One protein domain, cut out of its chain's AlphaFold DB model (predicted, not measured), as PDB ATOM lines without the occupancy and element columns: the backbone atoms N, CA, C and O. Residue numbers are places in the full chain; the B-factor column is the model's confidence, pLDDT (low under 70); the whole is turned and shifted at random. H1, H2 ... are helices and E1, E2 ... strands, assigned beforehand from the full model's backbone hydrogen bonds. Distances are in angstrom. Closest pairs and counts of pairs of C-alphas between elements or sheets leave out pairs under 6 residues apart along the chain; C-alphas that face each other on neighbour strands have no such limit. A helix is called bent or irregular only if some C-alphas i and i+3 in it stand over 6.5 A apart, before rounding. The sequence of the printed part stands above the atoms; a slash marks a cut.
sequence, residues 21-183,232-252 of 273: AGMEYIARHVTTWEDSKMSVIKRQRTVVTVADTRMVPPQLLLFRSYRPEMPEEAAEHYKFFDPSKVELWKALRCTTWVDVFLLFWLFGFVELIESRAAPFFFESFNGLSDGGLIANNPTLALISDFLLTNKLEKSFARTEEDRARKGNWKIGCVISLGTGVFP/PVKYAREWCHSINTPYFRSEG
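AT A GLANCE: This is residues 21 to 183 and 232 to 252 of the 273 residues of an uncharacterized protein of Caenorhabditis japonica (UniProt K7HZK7). A small, twisted three-stranded sheet of E2, E1 and E3 makes the middle, with H3 packed on one face, the short H5 on the other, and H1 packed on H3. H6 starts beside this sheet and runs out to H7 at one end of the long axis, residues 105 to 111 stick out at the opposite end, and a second small unit, the strand pair E4 and E5 with H8 packed on it, sits by the start of H6. The printed part has 184 residues, with eight named helices and five named strands in the order H1 E1 E2 H2 H3 H4 E3 H5 H6 H7 E4 H8 E5. The first sheet has the order E2, E1, E3 and is antiparallel, the second pairs E4 and E5 in parallel, and the class is mixed, helices and strands, with 92 residues in named elements. The whole is compact, with a radius of gyration of the C-alphas of 18.4 A, yet elongated in outline, spanning 62 by 37 by 34 A.

IN THESE COORDINATES: E1, residues 47 to 52, is 15.4 A long and begins at C-alpha 47, (28.743, -46.508, 23.049). E2, residues 59 to 64, is 15.7 A long, and E3 is residues 128 to 130. H3 is residues 88 to 94, H5 residues 132 to 135 and H2 residues 72 to 77. H1, residues 21 to 30, begins at C-alpha 21, (12.573, -30.979, 31.405), and is 13.1 A long; it is neither bent nor irregular, but only just: C-alphas 27 and 30 are 6.1 A apart. H4 is residues 100 to 107. H6, residues 139 to 155, is the longest helix at 24.2 A, and H7 is residues 160 to 165. E4 is residues 174 to 177, H8, residues 232 to 242, is 15.4 A long, and E5, residues 247 to 250, ends at C-alpha 250, (20.392, -62.121, 31.741).

HOW THE PARTS SIT: In the first sheet E1 is the inner strand, and the sheet is only just strongly twisted, its C-alphas lying up to 4.1 A off the best plane. E1 and E2 form a hairpin, antiparallel at 151 degrees, with N 50 and O 61 within hydrogen-bond range at 2.9 A. E1 and E3 are antiparallel at 119 degrees, with N 129 and O 51 at 2.8 A. H3 is on the sheet at a height of 8.6 A, over E1 and slantwise to the strands at 37 degrees to E1 on the local plane; its closest C-alpha pair with E1 is Cys 94 and Val 50, 6.1 A. H5 is on the opposite face at a height of 7.4 A, only just over E1, on which 3 of its 4 C-alphas fall. H1 touches H3 at a shallow tilt of 27 degrees, opposite ways, with the C-alphas of Ala 27 and Trp 89 closest at 5.2 A. H6 only grazes the sheet, with residues 141 to 145. H6 touches H8 with residues 139 to 140 alone, at a steep tilt of 42 degrees, the same way; the closest C-alphas, of Leu 140 and Ala 236, are 5.2 A apart. H6 and H7 touch only at the corner, with the C-alphas of Lys 154 and Arg 163 closest at 5.2 A. E4 and E5 are parallel at 15 degrees, with N 176 and O 248 at 2.8 A. The closest C-alphas of H8 and E5, of Arg 237 and Tyr 247, are 5.8 A apart. H2 and H4 touch no helix and are not on the first sheet. Every O i to N i+4 pair is within hydrogen-bond range in H1, H2, H3, H6, H7 and H8, and 3 of 4 are in H4; H5 is too short for such a pair.

THE WHOLE: The two C-alphas farthest apart, of Glu 111 and Glu 161, are 62.2 A apart. Residues 184 to 231 are not printed, and C-alphas 183 and 232 lie 16.8 A apart across the cut. The links from H1 to E1 and from H4 to E3 are long. The mean pLDDT of the printed part is 78.6; 44 residues are under 70, among them residues 95 to 127.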
ATOM      1  N   ALA A  21      11.848 -31.861  30.499       71.31
ATOM      2  CA  ALA A  21      12.573 -30.979  31.405       71.31
ATOM      3  C   ALA A  21      13.072 -31.692  32.671       71.31
ATOM      4  O   ALA A  21      14.194 -31.452  33.106       71.31
ATOM      5  N   GLY A  22      12.282 -32.613  33.233       72.88
ATOM      6  CA  GLY A  22      12.686 -33.377  34.419       72.88
ATOM      7  C   GLY A  22      13.859 -34.324  34.149       72.88
ATOM      8  O   GLY A  22      14.797 -34.395  34.940       72.88
ATOM      9  N   MET A  23      13.850 -35.007  33.001       70.94
ATOM     10  CA  MET A  23      14.951 -35.892  32.604       70.94
ATOM     11  C   MET A  23      16.212 -35.104  32.276       70.94
ATOM     12  O   MET A  23      17.301 -35.516  32.660       70.94
ATOM     13  N   GLU A  24      16.078 -33.960  31.606       74.00
ATOM     14  CA  GLU A  24      17.207 -33.065  31.349       74.00
ATOM     15  C   GLU A  24      17.784 -32.499  32.644       74.00
ATOM     16  O   GLU A  24      19.003 -32.455  32.802       74.00
ATOM     17  N   TYR A  25      16.925 -32.136  33.595       76.62
ATOM     18  CA  TYR A  25      17.348 -31.689  34.914       76.62
ATOM     19  C   TYR A  25      18.152 -32.776  35.635       76.62
ATOM     20  O   TYR A  25      19.260 -32.497  36.090       76.62
ATOM     21  N   ILE A  26      17.653 -34.015  35.677       75.88
ATOM     22  CA  ILE A  26      18.356 -35.153  36.290       75.88
ATOM     23  C   ILE A  26      19.679 -35.433  35.563       75.88
ATOM     24  O   ILE A  26      20.723 -35.553  36.201       75.88
ATOM     25  N   ALA A  27      19.658 -35.488  34.230       73.19
ATOM     26  CA  ALA A  27      20.826 -35.780  33.403       73.19
ATOM     27  C   ALA A  27      21.922 -34.707  33.474       73.19
ATOM     28  O   ALA A  27      23.078 -35.004  33.183       73.19
ATOM     29  N   ARG A  28      21.568 -33.462  33.808       74.62
ATOM     30  CA  ARG A  28      22.529 -32.369  33.991       74.62
ATOM     31  C   ARG A  28      23.024 -32.290  35.432       74.62
ATOM     32  O   ARG A  28      24.229 -32.244  35.646       74.62
ATOM     33  N   HIS A  29      22.112 -32.312  36.403       74.31
ATOM     34  CA  HIS A  29      22.418 -31.933  37.786       74.31
ATOM     35  C   HIS A  29      22.624 -33.129  38.721       74.31
ATOM     36  O   HIS A  29      23.432 -33.051  39.637       74.31
ATOM     37  N   VAL A  30      21.925 -34.248  38.505       66.50
ATOM     38  CA  VAL A  30      21.981 -35.406  39.420       66.50
ATOM     39  C   VAL A  30      23.114 -36.355  39.049       66.50
ATOM     40  O   VAL A  30      23.822 -36.850  39.919       66.50
ATOM     41  N   THR A  31      23.335 -36.588  37.756       66.69
ATOM     42  CA  THR A  31      24.457 -37.414  37.278       66.69
ATOM     43  C   THR A  31      25.799 -36.678  37.322       66.69
ATOM     44  O   THR A  31      26.823 -37.286  37.024       66.69
ATOM     45  N   THR A  32      25.821 -35.388  37.693       66.12
ATOM     46  CA  THR A  32      26.987 -34.476  37.651       66.12
ATOM     47  C   THR A  32      27.604 -34.308  36.255       66.12
ATOM     48  O   THR A  32      28.749 -33.886  36.109       66.12
ATOM     49  N   TRP A  33      26.861 -34.657  35.199       67.00
ATOM     50  CA  TRP A  33      27.361 -34.672  33.822       67.00
ATOM     51  C   TRP A  33      27.173 -33.361  33.058       67.00
ATOM     52  O   TRP A  33      27.531 -33.350  31.886       67.00
ATOM     53  N   GLU A  34      26.671 -32.292  33.694       75.56
ATOM     54  CA  GLU A  34      26.463 -30.925  33.168       75.56
ATOM     55  C   GLU A  34      26.929 -30.698  31.715       75.56
ATOM     56  O   GLU A  34      26.260 -31.133  30.781       75.56
ATOM     57  N   ASP A  35      28.083 -30.057  31.506       78.88
ATOM     58  CA  ASP A  35      28.682 -29.848  30.183       78.88
ATOM     59  C   ASP A  35      29.712 -30.930  29.821       78.88
ATOM     60  O   ASP A  35      30.447 -30.805  28.830       78.88
ATOM     61  N   SER A  36      29.755 -32.011  30.605       86.75
ATOM     62  CA  SER A  36      30.689 -33.111  30.409       86.75
ATOM     63  C   SER A  36      30.473 -33.758  29.044       86.75
ATOM     64  O   SER A  36      29.352 -34.007  28.585       86.75
ATOM     65  N   LYS A  37      31.586 -34.033  28.368       90.31
ATOM     66  CA  LYS A  37      31.599 -34.621  27.029       90.31
ATOM     67  C   LYS A  37      31.821 -36.124  27.112       90.31
ATOM     68  O   LYS A  37      32.406 -36.622  28.073       90.31
ATOM     69  N   MET A  38      31.424 -36.849  26.073       89.94
ATOM     70  CA  MET A  38      31.660 -38.293  25.962       89.94
ATOM     71  C   MET A  38      33.149 -38.650  26.117       89.94
ATOM     72  O   MET A  38      33.466 -39.708  26.654       89.94
ATOM     73  N   SER A  39      34.064 -37.756  25.719       91.06
ATOM     74  CA  SER A  39      35.520 -37.939  25.849       91.06
ATOM     75  C   SER A  39      36.039 -38.004  27.293       91.06
ATOM     76  O   SER A  39      37.174 -38.436  27.517       91.06
ATOM     77  N   VAL A  40      35.225 -37.623  28.285       91.00
ATOM     78  CA  VAL A  40      35.548 -37.783  29.712       91.00
ATOM     79  C   VAL A  40      35.600 -39.269  30.098       91.00
ATOM     80  O   VAL A  40      36.399 -39.662  30.952       91.00
ATOM     81  N   ILE A  41      34.818 -40.128  29.435       88.88
ATOM     82  CA  ILE A  41      34.767 -41.564  29.730       88.88
ATOM     83  C   ILE A  41      35.934 -42.295  29.045       88.88
ATOM     84  O   ILE A  41      35.814 -42.817  27.935       88.88
ATOM     85  N   LYS A  42      37.077 -42.359  29.736       87.44
ATOM     86  CA  LYS A  42      38.310 -42.981  29.216       87.44
ATOM     87  C   LYS A  42      38.502 -44.442  29.621       87.44
ATOM     88  O   LYS A  42      39.057 -45.222  28.854       87.44
ATOM     89  N   ARG A  43      38.070 -44.812  30.832       86.94
ATOM     90  CA  ARG A  43      38.354 -46.137  31.412       86.94
ATOM     91  C   ARG A  43      37.577 -47.258  30.722       86.94
ATOM     92  O   ARG A  43      38.133 -48.316  30.462       86.94
ATOM     93  N   GLN A  44      36.297 -47.028  30.448       88.75
ATOM     94  CA  GLN A  44      35.410 -47.986  29.796       88.75
ATOM     95  C   GLN A  44      34.919 -47.369  28.492       88.75
ATOM     96  O   GLN A  44      34.185 -46.381  28.504       88.75
ATOM     97  N   ARG A  45      35.341 -47.937  27.358       91.50
ATOM     98  CA  ARG A  45      34.840 -47.527  26.043       91.50
ATOM     99  C   ARG A  45      33.318 -47.681  26.036       91.50
ATOM    100  O   ARG A  45      32.810 -48.787  26.184       91.50
ATOM    101  N   THR A  46      32.612 -46.564  25.913       92.25
ATOM    102  CA  THR A  46      31.151 -46.502  26.005       92.25
ATOM    103  C   THR A  46      30.578 -46.135  24.651       92.25
ATOM    104  O   THR A  46      31.137 -45.290  23.949       92.25
ATOM    105  N   VAL A  47      29.465 -46.766  24.291       93.50
ATOM    106  CA  VAL A  47      28.743 -46.508  23.049       93.50
ATOM    107  C   VAL A  47      27.262 -46.364  23.366       93.50
ATOM    108  O   VAL A  47      26.693 -47.189  24.076       93.50
ATOM    109  N   VAL A  48      26.650 -45.317  22.827       91.19
ATOM    110  CA  VAL A  48      25.228 -45.012  22.954       91.19
ATOM    111  C   VAL A  48      24.598 -45.050  21.565       91.19
ATOM    112  O   VAL A  48      25.059 -44.367  20.650       91.19
ATOM    113  N   THR A  49      23.563 -45.872  21.399       90.44
ATOM    114  CA  THR A  49      22.806 -46.015  20.148       90.44
ATOM    115  C   THR A  49      21.749 -44.928  20.019       90.44
ATOM    116  O   THR A  49      20.968 -44.717  20.944       90.44
ATOM    117  N   VAL A  50      21.690 -44.281  18.858       88.44
ATOM    118  CA  VAL A  50      20.749 -43.197  18.553       88.44
ATOM    119  C   VAL A  50      20.195 -43.400  17.148       88.44
ATOM    120  O   VAL A  50      20.955 -43.693  16.230       88.44
ATOM    121  N   ALA A  51      18.890 -43.246  16.956       85.75
ATOM    122  CA  ALA A  51      18.279 -43.278  15.631       85.75
ATOM    123  C   ALA A  51      18.206 -41.857  15.052       85.75
ATOM    124  O   ALA A  51      17.600 -40.966  15.642       85.75
ATOM    125  N   ASP A  52      18.809 -41.640  13.886       84.19
ATOM    126  CA  ASP A  52      18.622 -40.424  13.101       84.19
ATOM    127  C   ASP A  52      17.359 -40.562  12.252       84.19
ATOM    128  O   ASP A  52      17.337 -41.303  11.263       84.19
ATOM    129  N   THR A  53      16.303 -39.864  12.664       76.50
ATOM    130  CA  THR A  53      14.984 -39.911  12.024       76.50
ATOM    131  C   THR A  53      14.779 -38.783  11.016       76.50
ATOM    132  O   THR A  53      13.686 -38.626  10.481       76.50
ATOM    133  N   ARG A  54      15.828 -38.009  10.700       74.69
ATOM    134  CA  ARG A  54      15.776 -36.927   9.700       74.69
ATOM    135  C   ARG A  54      15.803 -37.438   8.258       74.69
ATOM    136  O   ARG A  54      15.663 -36.646   7.330       74.69
ATOM    137  N   MET A  55      16.007 -38.741   8.059       69.88
ATOM    138  CA  MET A  55      16.058 -39.389   6.748       69.88
ATOM    139  C   MET A  55      15.269 -40.701   6.760       69.88
ATOM    140  O   MET A  55      15.123 -41.337   7.803       69.88
ATOM    141  N   VAL A  56      14.792 -41.119   5.584       69.25
ATOM    142  CA  VAL A  56      14.118 -42.408   5.376       69.25
ATOM    143  C   VAL A  56      14.931 -43.229   4.361       69.25
ATOM    144  O   VAL A  56      15.144 -42.741   3.251       69.25
ATOM    145  N   PRO A  57      15.392 -44.451   4.699       75.69
ATOM    146  CA  PRO A  57      15.236 -45.122   5.993       75.69
ATOM    147  C   PRO A  57      16.054 -44.445   7.114       75.69
ATOM    148  O   PRO A  57      17.100 -43.848   6.831       75.69
ATOM    149  N   PRO A  58      15.602 -44.544   8.380       79.38
ATOM    150  CA  PRO A  58      16.317 -43.971   9.513       79.38
ATOM    151  C   PRO A  58      17.671 -44.661   9.695       79.38
ATOM    152  O   PRO A  58      17.835 -45.847   9.397       79.38
ATOM    153  N   GLN A  59      18.661 -43.914  10.183       85.44
ATOM    154  CA  GLN A  59      20.030 -44.414  10.312       85.44
ATOM    155  C   GLN A  59      20.437 -44.577  11.772       85.44
ATOM    156  O   GLN A  59      20.211 -43.690  12.589       85.44
ATOM    157  N   LEU A  60      21.101 -45.688  12.097       89.38
ATOM    158  CA  LEU A  60      21.694 -45.878  13.417       89.38
ATOM    159  C   LEU A  60      22.995 -45.076  13.525       89.38
ATOM    160  O   LEU A  60      23.952 -45.302  12.780       89.38
ATOM    161  N   LEU A  61      23.028 -44.153  14.477       91.44
ATOM    162  CA  LEU A  61      24.207 -43.422  14.910       91.44
ATOM    163  C   LEU A  61      24.724 -44.009  16.222       91.44
ATOM    164  O   LEU A  61      23.958 -44.422  17.092       91.44
ATOM    165  N   LEU A  62      26.047 -44.021  16.366       93.38
ATOM    166  CA  LEU A  62      26.732 -44.508  17.557       93.38
ATOM    167  C   LEU A  62      27.542 -43.364  18.169       93.38
ATOM    168  O   LEU A  62      28.569 -42.943  17.624       93.38
ATOM    169  N   PHE A  63      27.093 -42.858  19.313       93.56
ATOM    170  CA  PHE A  63      27.862 -41.912  20.112       93.56
ATOM    171  C   PHE A  63      28.846 -42.683  20.977       93.56
ATOM    172  O   PHE A  63      28.462 -43.398  21.895       93.56
ATOM    173  N   ARG A  64      30.130 -42.556  20.654       94.00
ATOM    174  CA  ARG A  64      31.218 -43.309  21.282       94.00
ATOM    175  C   ARG A  64      32.004 -42.393  22.209       94.00
ATOM    176  O   ARG A  64      32.121 -41.204  21.934       94.00
ATOM    177  N   SER A  65      32.583 -42.936  23.277       94.25
ATOM    178  CA  SER A  65      33.539 -42.206  24.126       94.25
ATOM    179  C   SER A  65      34.957 -42.161  23.547       94.25
ATOM    180  O   SER A  65      35.840 -41.503  24.090       94.25
ATOM    181  N   TYR A  66      35.177 -42.849  22.427       92.69
ATOM    182  CA  TYR A  66      36.451 -42.972  21.734       92.69
ATOM    183  C   TYR A  66      36.271 -42.745  20.233       92.69
ATOM    184  O   TYR A  66      35.186 -42.932  19.679       92.69
ATOM    185  N   ARG A  67      37.366 -42.389  19.566       92.06
ATOM    186  CA  ARG A  67      37.456 -42.287  18.111       92.06
ATOM    187  C   ARG A  67      38.841 -42.781  17.680       92.06
ATOM    188  O   ARG A  67      39.821 -42.307  18.252       92.06
ATOM    189  N   PRO A  68      38.947 -43.726  16.727       90.44
ATOM    190  CA  PRO A  68      40.244 -44.133  16.207       90.44
ATOM    191  C   PRO A  68      40.952 -42.964  15.519       90.44
ATOM    192  O   PRO A  68      40.311 -42.076  14.953       90.44
ATOM    193  N   GLU A  69      42.279 -42.988  15.543       88.88
ATOM    194  CA  GLU A  69      43.103 -42.025  14.815       88.88
ATOM    195  C   GLU A  69      42.972 -42.284  13.309       88.88
ATOM    196  O   GLU A  69      43.442 -43.298  12.802       88.88
ATOM    197  N   MET A  70      42.298 -41.381  12.596       91.88
ATOM    198  CA  MET A  70      42.092 -41.457  11.147       91.88
ATOM    199  C   MET A  70      41.850 -40.054  10.560       91.88
ATOM    200  O   MET A  70      41.483 -39.145  11.316       91.88
ATOM    201  N   PRO A  71      42.023 -39.857   9.237       92.38
ATOM    202  CA  PRO A  71      41.661 -38.608   8.563       92.38
ATOM    203  C   PRO A  71      40.187 -38.235   8.784       92.38
ATOM    204  O   PRO A  71      39.336 -39.117   8.908       92.38
ATOM    205  N   GLU A  72      39.866 -36.936   8.799       90.56
ATOM    206  CA  GLU A  72      38.491 -36.471   9.056       90.56
ATOM    207  C   GLU A  72      37.496 -37.016   8.024       90.56
ATOM    208  O   GLU A  72      36.411 -37.449   8.392       90.56
ATOM    209  N   GLU A  73      37.892 -37.099   6.753       91.19
ATOM    210  CA  GLU A  73      37.072 -37.665   5.674       91.19
ATOM    211  C   GLU A  73      36.663 -39.119   5.957       91.19
ATOM    212  O   GLU A  73      35.502 -39.493   5.793       91.19
ATOM    213  N   ALA A  74      37.603 -39.934   6.450       92.12
ATOM    214  CA  ALA A  74      37.327 -41.314   6.835       92.12
ATOM    215  C   ALA A  74      36.402 -41.365   8.057       92.12
ATOM    216  O   ALA A  74      35.453 -42.149   8.088       92.12
ATOM    217  N   ALA A  75      36.635 -40.508   9.051       91.50
ATOM    218  CA  ALA A  75      35.782 -40.453  10.228       91.50
ATOM    219  C   ALA A  75      34.343 -40.047   9.888       91.50
ATOM    220  O   ALA A  75      33.405 -40.616  10.441       91.50
ATOM    221  N   GLU A  76      34.154 -39.121   8.951       89.25
ATOM    222  CA  GLU A  76      32.835 -38.741   8.446       89.25
ATOM    223  C   GLU A  76      32.171 -39.892   7.687       89.25
ATOM    224  O   GLU A  76      31.015 -40.218   7.965       89.25
ATOM    225  N   HIS A  77      32.912 -40.565   6.802       91.31
ATOM    226  CA  HIS A  77      32.417 -41.715   6.045       91.31
ATOM    227  C   HIS A  77      31.927 -42.852   6.959       91.31
ATOM    228  O   HIS A  77      30.824 -43.369   6.782       91.31
ATOM    229  N   TYR A  78      32.713 -43.202   7.984       90.81
ATOM    230  CA  TYR A  78      32.376 -44.251   8.954       90.81
ATOM    231  C   TYR A  78      31.513 -43.761  10.131       90.81
ATOM    232  O   TYR A  78      31.207 -44.543  11.035       90.81
ATOM    233  N   LYS A  79      31.104 -42.483  10.143       91.31
ATOM    234  CA  LYS A  79      30.277 -41.859  11.196       91.31
ATOM    235  C   LYS A  79      30.884 -41.980  12.602       91.31
ATOM    236  O   LYS A  79      30.202 -42.286  13.588       91.31
ATOM    237  N   PHE A  80      32.188 -41.741  12.699       92.25
ATOM    238  CA  PHE A  80      32.907 -41.563  13.959       92.25
ATOM    239  C   PHE A  80      32.889 -40.090  14.373       92.25
ATOM    240  O   PHE A  80      33.748 -39.286  14.000       92.25
ATOM    241  N   PHE A  81      31.897 -39.740  15.190       90.44
ATOM    242  CA  PHE A  81      31.792 -38.413  15.790       90.44
ATOM    243  C   PHE A  81      32.948 -38.139  16.756       90.44
ATOM    244  O   PHE A  81      33.457 -39.047  17.414       90.44
ATOM    245  N   ASP A  82      33.348 -36.873  16.857       90.81
ATOM    246  CA  ASP A  82      34.318 -36.440  17.861       90.81
ATOM    247  C   ASP A  82      33.680 -36.502  19.264       90.81
ATOM    248  O   ASP A  82      32.740 -35.744  19.538       90.81
ATOM    249  N   PRO A  83      34.179 -37.363  20.173       92.00
ATOM    250  CA  PRO A  83      33.616 -37.519  21.512       92.00
ATOM    251  C   PRO A  83      33.713 -36.241  22.358       92.00
ATOM    252  O   PRO A  83      32.961 -36.087  23.318       92.00
ATOM    253  N   SER A  84      34.589 -35.298  22.002       89.81
ATOM    254  CA  SER A  84      34.722 -34.002  22.684       89.81
ATOM    255  C   SER A  84      33.615 -33.016  22.305       89.81
ATOM    256  O   SER A  84      33.422 -32.004  22.974       89.81
ATOM    257  N   LYS A  85      32.859 -33.307  21.240       87.94
ATOM    258  CA  LYS A  85      31.737 -32.482  20.764       87.94
ATOM    259  C   LYS A  85      30.372 -33.048  21.156       87.94
ATOM    260  O   LYS A  85      29.361 -32.374  20.962       87.94
ATOM    261  N   VAL A  86      30.331 -34.261  21.707       87.75
ATOM    262  CA  VAL A  86      29.095 -34.919  22.144       87.75
ATOM    263  C   VAL A  86      28.948 -34.753  23.652       87.75
ATOM    264  O   VAL A  86      29.768 -35.251  24.418       87.75
ATOM    265  N   GLU A  87      27.908 -34.045  24.081       86.62
ATOM    266  CA  GLU A  87      27.571 -33.895  25.501       86.62
ATOM    267  C   GLU A  87      26.898 -35.154  26.037       86.62
ATOM    268  O   GLU A  87      26.002 -35.706  25.395       86.62
ATOM    269  N   LEU A  88      27.306 -35.575  27.235       85.44
ATOM    270  CA  LEU A  88      26.788 -36.777  27.884       85.44
ATOM    271  C   LEU A  88      25.287 -36.688  28.135       85.44
ATOM    272  O   LEU A  88      24.557 -37.621  27.808       85.44
ATOM    273  N   TRP A  89      24.807 -35.551  28.646       81.06
ATOM    274  CA  TRP A  89      23.382 -35.370  28.914       81.06
ATOM    275  C   TRP A  89      22.544 -35.423  27.628       81.06
ATOM    276  O   TRP A  89      21.447 -35.971  27.651       81.06
ATOM    277  N   LYS A  90      23.066 -34.936  26.489       83.19
ATOM    278  CA  LYS A  90      22.387 -35.038  25.184       83.19
ATOM    279  C   LYS A  90      22.368 -36.472  24.671       83.19
ATOM    280  O   LYS A  90      21.337 -36.928  24.192       83.19
ATOM    281  N   ALA A  91      23.484 -37.192  24.798       83.69
ATOM    282  CA  ALA A  91      23.555 -38.603  24.428       83.69
ATOM    283  C   ALA A  91      22.581 -39.452  25.262       83.69
ATOM    284  O   ALA A  91      21.838 -40.248  24.698       83.69
ATOM    285  N   LEU A  92      22.525 -39.228  26.579       80.12
ATOM    286  CA  LEU A  92      21.557 -39.873  27.471       80.12
ATOM    287  C   LEU A  92      20.124 -39.469  27.125       80.12
ATOM    288  O   LEU A  92      19.213 -40.292  27.149       80.12
ATOM    289  N   ARG A  93      19.911 -38.199  26.773       74.50
ATOM    290  CA  ARG A  93      18.595 -37.735  26.367       74.50
ATOM    291  C   ARG A  93      18.121 -38.529  25.161       74.50
ATOM    292  O   ARG A  93      17.017 -39.051  25.232       74.50
ATOM    293  N   CYS A  94      18.969 -38.704  24.143       73.88
ATOM    294  CA  CYS A  94      18.703 -39.493  22.938       73.88
ATOM    295  C   CYS A  94      18.220 -40.935  23.204       73.88
ATOM    296  O   CYS A  94      17.475 -41.436  22.380       73.88
ATOM    297  N   THR A  95      18.533 -41.583  24.335       68.88
ATOM    298  CA  THR A  95      18.126 -42.982  24.632       68.88
ATOM    299  C   THR A  95      16.768 -43.127  25.320       68.88
ATOM    300  O   THR A  95      16.495 -44.150  25.939       68.88
ATOM    301  N   THR A  96      15.956 -42.074  25.354       57.09
ATOM    302  CA  THR A  96      14.689 -42.069  26.111       57.09
ATOM    303  C   THR A  96      13.497 -41.713  25.220       57.09
ATOM    304  O   THR A  96      12.480 -41.219  25.691       57.09
ATOM    305  N   TRP A  97      13.621 -41.940  23.912       52.47
ATOM    306  CA  TRP A  97      12.926 -41.207  22.853       52.47
ATOM    307  C   TRP A  97      12.221 -42.040  21.795       52.47
ATOM    308  O   TRP A  97      12.856 -42.564  20.894       52.47
ATOM    309  N   VAL A  98      10.901 -42.009  21.723       46.78
ATOM    310  CA  VAL A  98      10.219 -42.600  20.565       46.78
ATOM    311  C   VAL A  98       9.181 -41.621  20.063       46.78
ATOM    312  O   VAL A  98       8.242 -41.271  20.776       46.78
ATOM    313  N   ASP A  99       9.426 -41.125  18.852       41.41
ATOM    314  CA  ASP A  99       8.597 -40.123  18.205       41.41
ATOM    315  C   ASP A  99       7.291 -40.761  17.711       41.41
ATOM    316  O   ASP A  99       7.273 -41.609  16.815       41.41
ATOM    317  N   VAL A 100       6.187 -40.342  18.326       38.97
ATOM    318  CA  VAL A 100       4.812 -40.720  17.973       38.97
ATOM    319  C   VAL A 100       4.435 -40.183  16.584       38.97
ATOM    320  O   VAL A 100       3.578 -40.747  15.899       38.97
ATOM    321  N   PHE A 101       5.092 -39.109  16.137       38.09
ATOM    322  CA  PHE A 101       4.702 -38.350  14.956       38.09
ATOM    323  C   PHE A 101       4.975 -39.091  13.641       38.09
ATOM    324  O   PHE A 101       4.201 -38.958  12.695       38.09
ATOM    325  N   LEU A 102       6.011 -39.940  13.579       40.91
ATOM    326  CA  LEU A 102       6.326 -40.716  12.370       40.91
ATOM    327  C   LEU A 102       5.242 -41.764  12.065       40.91
ATOM    328  O   LEU A 102       4.858 -41.946  10.914       40.91
ATOM    329  N   LEU A 103       4.708 -42.415  13.104       41.22
ATOM    330  CA  LEU A 103       3.598 -43.371  12.994       41.22
ATOM    331  C   LEU A 103       2.272 -42.665  12.675       41.22
ATOM    332  O   LEU A 103       1.467 -43.184  11.906       41.22
ATOM    333  N   PHE A 104       2.057 -41.465  13.213       40.62
ATOM    334  CA  PHE A 104       0.873 -40.657  12.914       40.62
ATOM    335  C   PHE A 104       0.856 -40.136  11.469       40.62
ATOM    336  O   PHE A 104      -0.173 -40.220  10.799       40.62
ATOM    337  N   TRP A 105       1.987 -39.623  10.970       38.81
ATOM    338  CA  TRP A 105       2.081 -39.017   9.637       38.81
ATOM    339  C   TRP A 105       2.048 -40.055   8.508       38.81
ATOM    340  O   TRP A 105       1.477 -39.786   7.455       38.81
ATOM    341  N   LEU A 106       2.584 -41.262   8.733       40.28
ATOM    342  CA  LEU A 106       2.524 -42.337   7.735       40.28
ATOM    343  C   LEU A 106       1.112 -42.940   7.583       40.28
ATOM    344  O   LEU A 106       0.813 -43.500   6.531       40.28
ATOM    345  N   PHE A 107       0.259 -42.859   8.617       46.22
ATOM    346  CA  PHE A 107      -0.972 -43.666   8.687       46.22
ATOM    347  C   PHE A 107      -2.276 -42.907   8.971       46.22
ATOM    348  O   PHE A 107      -3.339 -43.520   8.917       46.22
ATOM    349  N   GLY A 108      -2.245 -41.593   9.220       37.78
ATOM    350  CA  GLY A 108      -3.419 -40.718   9.088       37.78
ATOM    351  C   GLY A 108      -4.643 -41.043   9.958       37.78
ATOM    352  O   GLY A 108      -5.748 -40.665   9.578       37.78
ATOM    353  N   PHE A 109      -4.500 -41.724  11.101       40.28
ATOM    354  CA  PHE A 109      -5.637 -42.070  11.966       40.28
ATOM    355  C   PHE A 109      -5.327 -41.894  13.459       40.28
ATOM    356  O   PHE A 109      -4.462 -42.557  14.027       40.28
ATOM    357  N   VAL A 110      -6.118 -41.019  14.088       36.88
ATOM    358  CA  VAL A 110      -6.055 -40.544  15.486       36.88
ATOM    359  C   VAL A 110      -6.301 -41.642  16.542       36.88
ATOM    360  O   VAL A 110      -6.018 -41.444  17.716       36.88
ATOM    361  N   GLU A 111      -6.758 -42.831  16.149       41.78
ATOM    362  CA  GLU A 111      -7.204 -43.894  17.070       41.78
ATOM    363  C   GLU A 111      -6.146 -44.955  17.442       41.78
ATOM    364  O   GLU A 111      -6.456 -45.914  18.145       41.78
ATOM    365  N   LEU A 112      -4.905 -44.857  16.959       42.41
ATOM    366  CA  LEU A 112      -3.961 -45.989  16.979       42.41
ATOM    367  C   LEU A 112      -3.183 -46.214  18.296       42.41
ATOM    368  O   LEU A 112      -2.326 -47.094  18.332       42.41
ATOM    369  N   ILE A 113      -3.454 -45.478  19.382       39.75
ATOM    370  CA  ILE A 113      -2.645 -45.555  20.619       39.75
ATOM    371  C   ILE A 113      -3.512 -45.727  21.873       39.75
ATOM    372  O   ILE A 113      -3.560 -44.867  22.746       39.75
ATOM    373  N   GLU A 114      -4.158 -46.886  22.009       32.16
ATOM    374  CA  GLU A 114      -4.593 -47.396  23.324       32.16
ATOM    375  C   GLU A 114      -3.764 -48.602  23.811       32.16
ATOM    376  O   GLU A 114      -3.996 -49.122  24.908       32.16
ATOM    377  N   SER A 115      -2.746 -49.052  23.067       35.38
ATOM    378  CA  SER A 115      -1.926 -50.190  23.492       35.38
ATOM    379  C   SER A 115      -0.890 -49.778  24.547       35.38
ATOM    380  O   SER A 115       0.110 -49.113  24.294       35.38
ATOM    381  N   ARG A 116      -1.127 -50.220  25.787       32.47
ATOM    382  CA  ARG A 116      -0.275 -50.045  26.980       32.47
ATOM    383  C   ARG A 116       1.062 -50.815  26.937       32.47
ATOM    384  O   ARG A 116       1.654 -51.060  27.985       32.47
ATOM    385  N   ALA A 117       1.554 -51.185  25.759       31.73
ATOM    386  CA  ALA A 117       2.853 -51.823  25.567       31.73
ATOM    387  C   ALA A 117       3.825 -50.771  24.994       31.73
ATOM    388  O   ALA A 117       3.840 -50.527  23.795       31.73
ATOM    389  N   ALA A 118       4.527 -50.075  25.897       34.41
ATOM    390  CA  ALA A 118       5.380 -48.888  25.688       34.41
ATOM    391  C   ALA A 118       6.337 -48.982  24.471       34.41
ATOM    392  O   ALA A 118       6.827 -50.082  24.215       34.41
ATOM    393  N   PRO A 119       6.658 -47.868  23.760       39.59
ATOM    394  CA  PRO A 119       7.456 -46.752  24.307       39.59
ATOM    395  C   PRO A 119       7.087 -45.376  23.715       39.59
ATOM    396  O   PRO A 119       7.375 -45.121  22.563       39.59
ATOM    397  N   PHE A 120       6.491 -44.453  24.476       52.19
ATOM    398  CA  PHE A 120       6.184 -43.097  23.977       52.19
ATOM    399  C   PHE A 120       6.205 -42.114  25.146       52.19
ATOM    400  O   PHE A 120       5.209 -41.986  25.862       52.19
ATOM    401  N   PHE A 121       7.352 -41.481  25.414       49.09
ATOM    402  CA  PHE A 121       7.506 -40.715  26.657       49.09
ATOM    403  C   PHE A 121       7.768 -39.216  26.473       49.09
ATOM    404  O   PHE A 121       7.282 -38.456  27.302       49.09
ATOM    405  N   PHE A 122       8.424 -38.748  25.406       47.44
ATOM    406  CA  PHE A 122       8.824 -37.333  25.267       47.44
ATOM    407  C   PHE A 122       8.680 -36.820  23.755       47.44
ATOM    408  O   PHE A 122       8.361 -37.700  22.953       47.44
ATOM    409  N   GLU A 123       8.922 -35.512  23.324       53.12
ATOM    410  CA  GLU A 123       9.441 -34.814  21.988       53.12
ATOM    411  C   GLU A 123      10.942 -34.830  21.337       53.12
ATOM    412  O   GLU A 123      11.886 -34.260  21.901       53.12
ATOM    413  N   SER A 124      11.240 -35.453  20.174       54.78
ATOM    414  CA  SER A 124      12.640 -35.788  19.735       54.78
ATOM    415  C   SER A 124      13.732 -34.689  19.874       54.78
ATOM    416  O   SER A 124      13.509 -33.509  19.610       54.78
ATOM    417  N   PHE A 125      14.978 -35.062  20.227       54.94
ATOM    418  CA  PHE A 125      16.056 -34.072  20.414       54.94
ATOM    419  C   PHE A 125      16.696 -33.677  19.073       54.94
ATOM    420  O   PHE A 125      17.676 -34.277  18.631       54.94
ATOM    421  N   ASN A 126      16.155 -32.643  18.420       66.38
ATOM    422  CA  ASN A 126      16.621 -32.129  17.120       66.38
ATOM    423  C   ASN A 126      16.612 -33.181  15.988       66.38
ATOM    424  O   ASN A 126      17.529 -33.220  15.162       66.38
ATOM    425  N   GLY A 127      15.594 -34.050  15.956       64.19
ATOM    426  CA  GLY A 127      15.474 -35.136  14.973       64.19
ATOM    427  C   GLY A 127      16.331 -36.372  15.278       64.19
ATOM    428  O   GLY A 127      16.452 -37.260  14.436       64.19
ATOM    429  N   LEU A 128      16.933 -36.436  16.470       77.06
ATOM    430  CA  LEU A 128      17.558 -37.637  17.011       77.06
ATOM    431  C   LEU A 128      16.603 -38.309  18.001       77.06
ATOM    432  O   LEU A 128      16.101 -37.672  18.930       77.06
ATOM    433  N   SER A 129      16.392 -39.604  17.799       76.25
ATOM    434  CA  SER A 129      15.468 -40.445  18.559       76.25
ATOM    435  C   SER A 129      16.193 -41.647  19.176       76.25
ATOM    436  O   SER A 129      17.394 -41.841  18.974       76.25
ATOM    437  N   ASP A 130      15.472 -42.471  19.932       78.38
ATOM    438  CA  ASP A 130      16.023 -43.634  20.623       78.38
ATOM    439  C   ASP A 130      16.569 -44.654  19.640       78.38
ATOM    440  O   ASP A 130      15.917 -45.043  18.666       78.38
ATOM    441  N   GLY A 131      17.780 -45.121  19.943       75.12
ATOM    442  CA  GLY A 131      18.378 -46.261  19.273       75.12
ATOM    443  C   GLY A 131      17.485 -47.499  19.329       75.12
ATOM    444  O   GLY A 131      17.590 -48.319  18.429       75.12
ATOM    445  N   GLY A 132      16.558 -47.600  20.285       73.00
ATOM    446  CA  GLY A 132      15.524 -48.628  20.372       73.00
ATOM    447  C   GLY A 132      14.636 -48.771  19.132       73.00
ATOM    448  O   GLY A 132      14.093 -49.846  18.914       73.00
ATOM    449  N   LEU A 133      14.542 -47.747  18.276       71.75
ATOM    450  CA  LEU A 133      13.851 -47.845  16.984       71.75
ATOM    451  C   LEU A 133      14.563 -48.760  15.973       71.75
ATOM    452  O   LEU A 133      13.925 -49.252  15.046       71.75
ATOM    453  N   ILE A 134      15.881 -48.944  16.110       77.81
ATOM    454  CA  ILE A 134      16.715 -49.691  15.150       77.81
ATOM    455  C   ILE A 134      17.488 -50.834  15.828       77.81
ATOM    456  O   ILE A 134      17.672 -51.902  15.252       77.81
ATOM    457  N   ALA A 135      17.973 -50.613  17.046       80.06
ATOM    458  CA  ALA A 135      18.873 -51.480  17.792       80.06
ATOM    459  C   ALA A 135      18.513 -51.503  19.289       80.06
ATOM    460  O   ALA A 135      19.350 -51.202  20.141       80.06
ATOM    461  N   ASN A 136      17.278 -51.907  19.625       80.50
ATOM    462  CA  ASN A 136      16.842 -52.041  21.026       80.50
ATOM    463  C   ASN A 136      17.617 -53.109  21.819       80.50
ATOM    464  O   ASN A 136      17.655 -53.106  23.047       80.50
ATOM    465  N   ASN A 137      18.277 -54.026  21.111       86.44
ATOM    466  CA  ASN A 137      19.368 -54.819  21.651       86.44
ATOM    467  C   ASN A 137      20.667 -54.423  20.937       86.44
ATOM    468  O   ASN A 137      20.904 -54.872  19.811       86.44
ATOM    469  N   PRO A 138      21.536 -53.614  21.566       90.75
ATOM    470  CA  PRO A 138      22.693 -53.062  20.880       90.75
ATOM    471  C   PRO A 138      23.797 -54.100  20.656       90.75
ATOM    472  O   PRO A 138      24.763 -53.793  19.973       90.75
ATOM    473  N   THR A 139      23.683 -55.326  21.184       92.88
ATOM    474  CA  THR A 139      24.775 -56.317  21.184       92.88
ATOM    475  C   THR A 139      25.397 -56.511  19.798       92.88
ATOM    476  O   THR A 139      26.612 -56.406  19.648       92.88
ATOM    477  N   LEU A 140      24.577 -56.752  18.771       92.56
ATOM    478  CA  LEU A 140      25.081 -56.984  17.417       92.56
ATOM    479  C   LEU A 140      25.720 -55.718  16.818       92.56
ATOM    480  O   LEU A 140      26.762 -55.801  16.165       92.56
ATOM    481  N   ALA A 141      25.136 -54.547  17.089       93.25
ATOM    482  CA  ALA A 141      25.699 -53.262  16.684       93.25
ATOM    483  C   ALA A 141      27.053 -52.999  17.366       93.25
ATOM    484  O   ALA A 141      27.988 -52.561  16.704       93.25
ATOM    485  N   LEU A 142      27.192 -53.333  18.653       94.31
ATOM    486  CA  LEU A 142      28.431 -53.170  19.418       94.31
ATOM    487  C   LEU A 142      29.532 -54.123  18.954       94.31
ATOM    488  O   LEU A 142      30.678 -53.701  18.831       94.31
ATOM    489  N   ILE A 143      29.207 -55.386  18.657       94.88
ATOM    490  CA  ILE A 143      30.191 -56.323  18.096       94.88
ATOM    491  C   ILE A 143      30.659 -55.826  16.724       94.88
ATOM    492  O   ILE A 143      31.857 -55.801  16.449       94.88
ATOM    493  N   SER A 144      29.726 -55.381  15.879       94.56
ATOM    494  CA  SER A 144      30.055 -54.838  14.558       94.56
ATOM    495  C   SER A 144      30.935 -53.589  14.665       94.56
ATOM    496  O   SER A 144      31.939 -53.481  13.963       94.56
ATOM    497  N   ASP A 145      30.605 -52.679  15.586       95.06
ATOM    498  CA  ASP A 145      31.391 -51.476  15.852       95.06
ATOM    499  C   ASP A 145      32.787 -51.791  16.392       95.06
ATOM    500  O   ASP A 145      33.764 -51.170  15.976       95.06
ATOM    501  N   PHE A 146      32.906 -52.782  17.277       94.81
ATOM    502  CA  PHE A 146      34.187 -53.242  17.804       94.81
ATOM    503  C   PHE A 146      35.086 -53.788  16.690       94.81
ATOM    504  O   PHE A 146      36.245 -53.387  16.569       94.81
ATOM    505  N   LEU A 147      34.548 -54.660  15.832       94.50
ATOM    506  CA  LEU A 147      35.294 -55.231  14.708       94.50
ATOM    507  C   LEU A 147      35.697 -54.153  13.692       94.50
ATOM    508  O   LEU A 147      36.836 -54.150  13.218       94.50
ATOM    509  N   LEU A 148      34.796 -53.210  13.395       95.06
ATOM    510  CA  LEU A 148      35.096 -52.062  12.542       95.06
ATOM    511  C   LEU A 148      36.191 -51.188  13.158       95.06
ATOM    512  O   LEU A 148      37.168 -50.874  12.486       95.06
ATOM    513  N   THR A 149      36.069 -50.839  14.437       94.25
ATOM    514  CA  THR A 149      37.059 -50.049  15.181       94.25
ATOM    515  C   THR A 149      38.434 -50.699  15.102       94.25
ATOM    516  O   THR A 149      39.402 -50.027  14.756       94.25
ATOM    517  N   ASN A 150      38.522 -52.010  15.339       93.19
ATOM    518  CA  ASN A 150      39.785 -52.738  15.251       93.19
ATOM    519  C   ASN A 150      40.378 -52.692  13.842       93.19
ATOM    520  O   ASN A 150      41.568 -52.428  13.677       93.19
ATOM    521  N   LYS A 151      39.541 -52.904  12.817       93.56
ATOM    522  CA  LYS A 151      39.954 -52.818  11.413       93.56
ATOM    523  C   LYS A 151      40.504 -51.431  11.077       93.56
ATOM    524  O   LYS A 151      41.548 -51.348  10.437       93.56
ATOM    525  N   LEU A 152      39.829 -50.366  11.514       93.88
ATOM    526  CA  LEU A 152      40.229 -48.984  11.238       93.88
ATOM    527  C   LEU A 152      41.500 -48.590  12.002       93.88
ATOM    528  O   LEU A 152      42.413 -48.025  11.406       93.88
ATOM    529  N   GLU A 153      41.605 -48.939  13.290       92.00
ATOM    530  CA  GLU A 153      42.832 -48.740  14.078       92.00
ATOM    531  C   GLU A 153      44.039 -49.417  13.405       92.00
ATOM    532  O   GLU A 153      45.134 -48.857  13.386       92.00
ATOM    533  N   LYS A 154      43.832 -50.597  12.806       91.31
ATOM    534  CA  LYS A 154      44.872 -51.346  12.096       91.31
ATOM    535  C   LYS A 154      45.218 -50.751  10.727       91.31
ATOM    536  O   LYS A 154      46.393 -50.716  10.363       91.31
ATOM    537  N   SER A 155      44.219 -50.302   9.962       91.44
ATOM    538  CA  SER A 155      44.420 -49.758   8.610       91.44
ATOM    539  C   SER A 155      45.078 -48.382   8.615       91.44
ATOM    540  O   SER A 155      45.839 -48.075   7.705       91.44
ATOM    541  N   PHE A 156      44.795 -47.566   9.632       91.44
ATOM    542  CA  PHE A 156      45.341 -46.214   9.775       91.44
ATOM    543  C   PHE A 156      46.536 -46.134  10.740       91.44
ATOM    544  O   PHE A 156      46.985 -45.038  11.077       91.44
ATOM    545  N   ALA A 157      47.076 -47.277  11.176       89.94
ATOM    546  CA  ALA A 157      48.298 -47.321  11.969       89.94
ATOM    547  C   ALA A 157      49.478 -46.711  11.191       89.94
ATOM    548  O   ALA A 157      49.723 -47.069  10.038       89.94
ATOM    549  N   ARG A 158      50.216 -45.796  11.833       87.38
ATOM    550  CA  ARG A 158      51.344 -45.074  11.214       87.38
ATOM    551  C   ARG A 158      52.614 -45.916  11.125       87.38
ATOM    552  O   ARG A 158      53.404 -45.730  10.209       87.38
ATOM    553  N   THR A 159      52.806 -46.817  12.083       88.94
ATOM    554  CA  THR A 159      53.970 -47.704  12.185       88.94
ATOM    555  C   THR A 159      53.515 -49.152  12.366       88.94
ATOM    556  O   THR A 159      52.386 -49.414  12.792       88.94
ATOM    557  N   GLU A 160      54.391 -50.114  12.066       85.88
ATOM    558  CA  GLU A 160      54.114 -51.534  12.338       85.88
ATOM    559  C   GLU A 160      53.953 -51.806  13.842       85.88
ATOM    560  O   GLU A 160      53.116 -52.610  14.242       85.88
ATOM    561  N   GLU A 161      54.683 -51.079  14.691       86.88
ATOM    562  CA  GLU A 161      54.537 -51.146  16.151       86.88
ATOM    563  C   GLU A 161      53.143 -50.693  16.602       86.88
ATOM    564  O   GLU A 161      52.492 -51.363  17.408       86.88
ATOM    565  N   ASP A 162      52.632 -49.595  16.035       85.19
ATOM    566  CA  ASP A 162      51.265 -49.139  16.287       85.19
ATOM    567  C   ASP A 162      50.234 -50.151  15.793       85.19
ATOM    568  O   ASP A 162      49.228 -50.368  16.467       85.19
ATOM    569  N   ARG A 163      50.493 -50.810  14.659       84.50
ATOM    570  CA  ARG A 163      49.628 -51.862  14.111       84.50
ATOM    571  C   ARG A 163      49.641 -53.136  14.955       84.50
ATOM    572  O   ARG A 163      48.640 -53.851  15.004       84.50
ATOM    573  N   ALA A 164      50.761 -53.453  15.599       84.69
ATOM    574  CA  ALA A 164      50.859 -54.569  16.530       84.69
ATOM    575  C   ALA A 164      50.114 -54.256  17.839       84.69
ATOM    576  O   ALA A 164      49.406 -55.116  18.370       84.69
ATOM    577  N   ARG A 165      50.219 -53.010  18.319       83.69
ATOM    578  CA  ARG A 165      49.626 -52.542  19.579       83.69
ATOM    579  C   ARG A 165      48.125 -52.235  19.491       83.69
ATOM    580  O   ARG A 165      47.399 -52.511  20.443       83.69
ATOM    581  N   LYS A 166      47.656 -51.629  18.398       82.19
ATOM    582  CA  LYS A 166      46.262 -51.198  18.180       82.19
ATOM    583  C   LYS A 166      45.555 -52.143  17.195       82.19
ATOM    584  O   LYS A 166      46.194 -52.775  16.363       82.19
ATOM    585  N   GLY A 167      44.229 -52.270  17.284       79.75
ATOM    586  CA  GLY A 167      43.443 -53.043  16.310       79.75
ATOM    587  C   GLY A 167      43.582 -54.577  16.315       79.75
ATOM    588  O   GLY A 167      43.045 -55.225  15.420       79.75
ATOM    589  N   ASN A 168      44.238 -55.180  17.315       86.81
ATOM    590  CA  ASN A 168      44.318 -56.647  17.486       86.81
ATOM    591  C   ASN A 168      43.536 -57.148  18.717       86.81
ATOM    592  O   ASN A 168      43.811 -58.218  19.259       86.81
ATOM    593  N   TRP A 169      42.555 -56.367  19.172       89.88
ATOM    594  CA  TRP A 169      41.722 -56.709  20.319       89.88
ATOM    595  C   TRP A 169      40.780 -57.874  19.988       89.88
ATOM    596  O   TRP A 169      40.176 -57.921  18.915       89.88
ATOM    597  N   LYS A 170      40.611 -58.798  20.936       92.75
ATOM    598  CA  LYS A 170      39.628 -59.887  20.857       92.75
ATOM    599  C   LYS A 170      38.573 -59.700  21.937       92.75
ATOM    600  O   LYS A 170      38.884 -59.228  23.030       92.75
ATOM    601  N   ILE A 171      37.334 -60.073  21.632       95.12
ATOM    602  CA  ILE A 171      36.260 -60.065  22.622       95.12
ATOM    603  C   ILE A 171      36.429 -61.317  23.488       95.12
ATOM    604  O   ILE A 171      36.438 -62.428  22.974       95.12
ATOM    605  N   GLY A 172      36.627 -61.136  24.796       95.25
ATOM    606  CA  GLY A 172      36.783 -62.259  25.729       95.25
ATOM    607  C   GLY A 172      35.450 -62.853  26.185       95.25
ATOM    608  O   GLY A 172      35.359 -64.048  26.433       95.25
ATOM    609  N   CYS A 173      34.413 -62.022  26.296       95.81
ATOM    610  CA  CYS A 173      33.040 -62.431  26.575       95.81
ATOM    611  C   CYS A 173      32.068 -61.309  26.195       95.81
ATOM    612  O   CYS A 173      32.455 -60.140  26.123       95.81
ATOM    613  N   VAL A 174      30.803 -61.665  25.988       96.81
ATOM    614  CA  VAL A 174      29.702 -60.712  25.826       96.81
ATOM    615  C   VAL A 174      28.656 -60.991  26.894       96.81
ATOM    616  O   VAL A 174      28.111 -62.090  26.971       96.81
ATOM    617  N   ILE A 175      28.361 -59.974  27.700       95.19
ATOM    618  CA  ILE A 175      27.296 -60.006  28.702       95.19
ATOM    619  C   ILE A 175      26.228 -59.014  28.260       95.19
ATOM    620  O   ILE A 175      26.465 -57.811  28.185       95.19
ATOM    621  N   SER A 176      25.052 -59.534  27.939       93.06
ATOM    622  CA  SER A 176      23.898 -58.764  27.504       93.06
ATOM    623  C   SER A 176      22.858 -58.766  28.620       93.06
ATOM    624  O   SER A 176      22.475 -59.823  29.122       93.06
ATOM    625  N   LEU A 177      22.402 -57.585  29.028       89.75
ATOM    626  CA  LEU A 177      21.412 -57.419  30.092       89.75
ATOM    627  C   LEU A 177      20.108 -56.911  29.480       89.75
ATOM    628  O   LEU A 177      20.107 -55.929  28.736       89.75
ATOM    629  N   GLY A 178      19.011 -57.619  29.733       81.62
ATOM    630  CA  GLY A 178      17.679 -57.241  29.280       81.62
ATOM    631  C   GLY A 178      16.830 -56.671  30.406       81.62
ATOM    632  O   GLY A 178      17.007 -57.013  31.572       81.62
ATOM    633  N   THR A 179      15.871 -55.829  30.042       76.62
ATOM    634  CA  THR A 179      14.937 -55.172  30.970       76.62
ATOM    635  C   THR A 179      13.650 -55.975  31.210       76.62
ATOM    636  O   THR A 179      12.698 -55.458  31.788       76.62
ATOM    637  N   GLY A 180      13.630 -57.247  30.798       66.88
ATOM    638  CA  GLY A 180      12.489 -58.159  30.908       66.88
ATOM    639  C   GLY A 180      11.883 -58.527  29.552       66.88
ATOM    640  O   GLY A 180      12.231 -57.952  28.520       66.88
ATOM    641  N   VAL A 181      10.998 -59.525  29.556       66.19
ATOM    642  CA  VAL A 181      10.310 -60.046  28.365       66.19
ATOM    643  C   VAL A 181       8.822 -59.748  28.493       66.19
ATOM    644  O   VAL A 181       8.201 -60.111  29.489       66.19
ATOM    645  N   PHE A 182       8.230 -59.116  27.480       58.12
ATOM    646  CA  PHE A 182       6.774 -59.015  27.407       58.12
ATOM    647  C   PHE A 182       6.175 -60.377  27.029       58.12
ATOM    648  O   PHE A 182       6.704 -61.038  26.131       58.12
ATOM    649  N   PRO A 183       5.074 -60.806  27.669       61.41
ATOM    650  CA  PRO A 183       4.450 -62.082  27.352       61.41
ATOM    651  C   PRO A 183       3.997 -62.120  25.889       61.41
ATOM    652  O   PRO A 183       3.500 -61.130  25.345       61.41
ATOM    653  N   PRO A 232      17.006 -60.813  17.689       84.69
ATOM    654  CA  PRO A 232      18.257 -60.081  17.907       84.69
ATOM    655  C   PRO A 232      19.215 -60.783  18.881       84.69
ATOM    656  O   PRO A 232      20.423 -60.809  18.654       84.69
ATOM    657  N   VAL A 233      18.682 -61.415  19.934       88.75
ATOM    658  CA  VAL A 233      19.467 -62.205  20.902       88.75
ATOM    659  C   VAL A 233      20.013 -63.480  20.263       88.75
ATOM    660  O   VAL A 233      21.168 -63.831  20.499       88.75
ATOM    661  N   LYS A 234      19.208 -64.175  19.446       89.56
ATOM    662  CA  LYS A 234      19.662 -65.368  18.715       89.56
ATOM    663  C   LYS A 234      20.803 -65.022  17.764       89.56
ATOM    664  O   LYS A 234      21.851 -65.649  17.844       89.56
ATOM    665  N   TYR A 235      20.648 -63.980  16.946       91.50
ATOM    666  CA  TYR A 235      21.707 -63.534  16.039       91.50
ATOM    667  C   TYR A 235      22.964 -63.098  16.786       91.50
ATOM    668  O   TYR A 235      24.060 -63.495  16.405       91.50
ATOM    669  N   ALA A 236      22.824 -62.341  17.877       92.94
ATOM    670  CA  ALA A 236      23.964 -61.951  18.698       92.94
ATOM    671  C   ALA A 236      24.702 -63.168  19.280       92.94
ATOM    672  O   ALA A 236      25.931 -63.192  19.254       92.94
ATOM    673  N   ARG A 237      23.973 -64.187  19.754       93.81
ATOM    674  CA  ARG A 237      24.555 -65.435  20.265       93.81
ATOM    675  C   ARG A 237      25.334 -66.178  19.183       93.81
ATOM    676  O   ARG A 237      26.504 -66.478  19.400       93.81
ATOM    677  N   GLU A 238      24.721 -66.426  18.026       95.25
ATOM    678  CA  GLU A 238      25.388 -67.144  16.932       95.25
ATOM    679  C   GLU A 238      26.602 -66.374  16.402       95.25
ATOM    680  O   GLU A 238      27.639 -66.960  16.094       95.25
ATOM    681  N   TRP A 239      26.519 -65.043  16.366       94.19
ATOM    682  CA  TRP A 239      27.648 -64.209  15.977       94.19
ATOM    683  C   TRP A 239      28.785 -64.250  17.002       94.19
ATOM    684  O   TRP A 239      29.947 -64.283  16.621       94.19
ATOM    685  N   CYS A 240      28.478 -64.295  18.301       95.44
ATOM    686  CA  CYS A 240      29.497 -64.502  19.333       95.44
ATOM    687  C   CYS A 240      30.154 -65.884  19.199       95.44
ATOM    688  O   CYS A 240      31.376 -65.989  19.293       95.44
ATOM    689  N   HIS A 241      29.367 -66.928  18.924       94.62
ATOM    690  CA  HIS A 241      29.886 -68.277  18.701       94.62
ATOM    691  C   HIS A 241      30.829 -68.341  17.492       94.62
ATOM    692  O   HIS A 241      31.887 -68.959  17.589       94.62
ATOM    693  N   SER A 242      30.510 -67.654  16.387       96.06
ATOM    694  CA  SER A 242      31.362 -67.649  15.187       96.06
ATOM    695  C   SER A 242      32.741 -67.013  15.419       96.06
ATOM    696  O   SER A 242      33.712 -67.391  14.765       96.06
ATOM    697  N   ILE A 243      32.855 -66.096  16.388       94.62
ATOM    698  CA  ILE A 243      34.120 -65.473  16.808       94.62
ATOM    699  C   ILE A 243      34.712 -66.104  18.082       94.62
ATOM    700  O   ILE A 243      35.580 -65.503  18.715       94.62
ATOM    701  N   ASN A 244      34.263 -67.308  18.464       95.62
ATOM    702  CA  ASN A 244      34.704 -68.041  19.659       95.62
ATOM    703  C   ASN A 244      34.601 -67.228  20.962       95.62
ATOM    704  O   ASN A 244      35.479 -67.288  21.823       95.62
ATOM    705  N   THR A 245      33.539 -66.437  21.098       96.38
ATOM    706  CA  THR A 245      33.288 -65.594  22.269       96.38
ATOM    707  C   THR A 245      32.080 -66.124  23.047       96.38
ATOM    708  O   THR A 245      31.009 -66.294  22.461       96.38
ATOM    709  N   PRO A 246      32.192 -66.363  24.367       96.50
ATOM    710  CA  PRO A 246      31.056 -66.775  25.183       96.50
ATOM    711  C   PRO A 246      30.027 -65.642  25.308       96.50
ATOM    712  O   PRO A 246      30.386 -64.485  25.549       96.50
ATOM    713  N   TYR A 247      28.746 -65.991  25.164       95.94
ATOM    714  CA  TYR A 247      27.615 -65.063  25.225       95.94
ATOM    715  C   TYR A 247      26.686 -65.396  26.394       95.94
ATOM    716  O   TYR A 247      26.098 -66.477  26.445       95.94
ATOM    717  N   PHE A 248      26.497 -64.436  27.297       94.19
ATOM    718  CA  PHE A 248      25.592 -64.542  28.438       94.19
ATOM    719  C   PHE A 248      24.481 -63.502  28.316       94.19
ATOM    720  O   PHE A 248      24.754 -62.313  28.159       94.19
ATOM    721  N   ARG A 249      23.223 -63.940  28.412       90.94
ATOM    722  CA  ARG A 249      22.052 -63.056  28.438       90.94
ATOM    723  C   ARG A 249      21.324 -63.235  29.760       90.94
ATOM    724  O   ARG A 249      20.884 -64.340  30.057       90.94
ATOM    725  N   SER A 250      21.202 -62.153  30.523       84.50
ATOM    726  CA  SER A 250      20.392 -62.121  31.741       84.50
ATOM    727  C   SER A 250      19.123 -61.322  31.483       84.50
ATOM    728  O   SER A 250      19.194 -60.158  31.088       84.50
ATOM    729  N   GLU A 251      17.972 -61.935  31.732       77.38
ATOM    730  CA  GLU A 251      16.651 -61.316  31.637       77.38
ATOM    731  C   GLU A 251      15.845 -61.708  32.880       77.38
ATOM    732  O   GLU A 251      15.837 -62.872  33.273       77.38
ATOM    733  N   GLY A 252      15.197 -60.734  33.523       61.22
ATOM    734  CA  GLY A 252      14.252 -61.008  34.603       61.22
ATOM    735  C   GLY A 252      12.881 -61.345  34.022       61.22
ATOM    736  O   GLY A 252      12.321 -60.548  33.271       61.22
TER     737      GLY A 252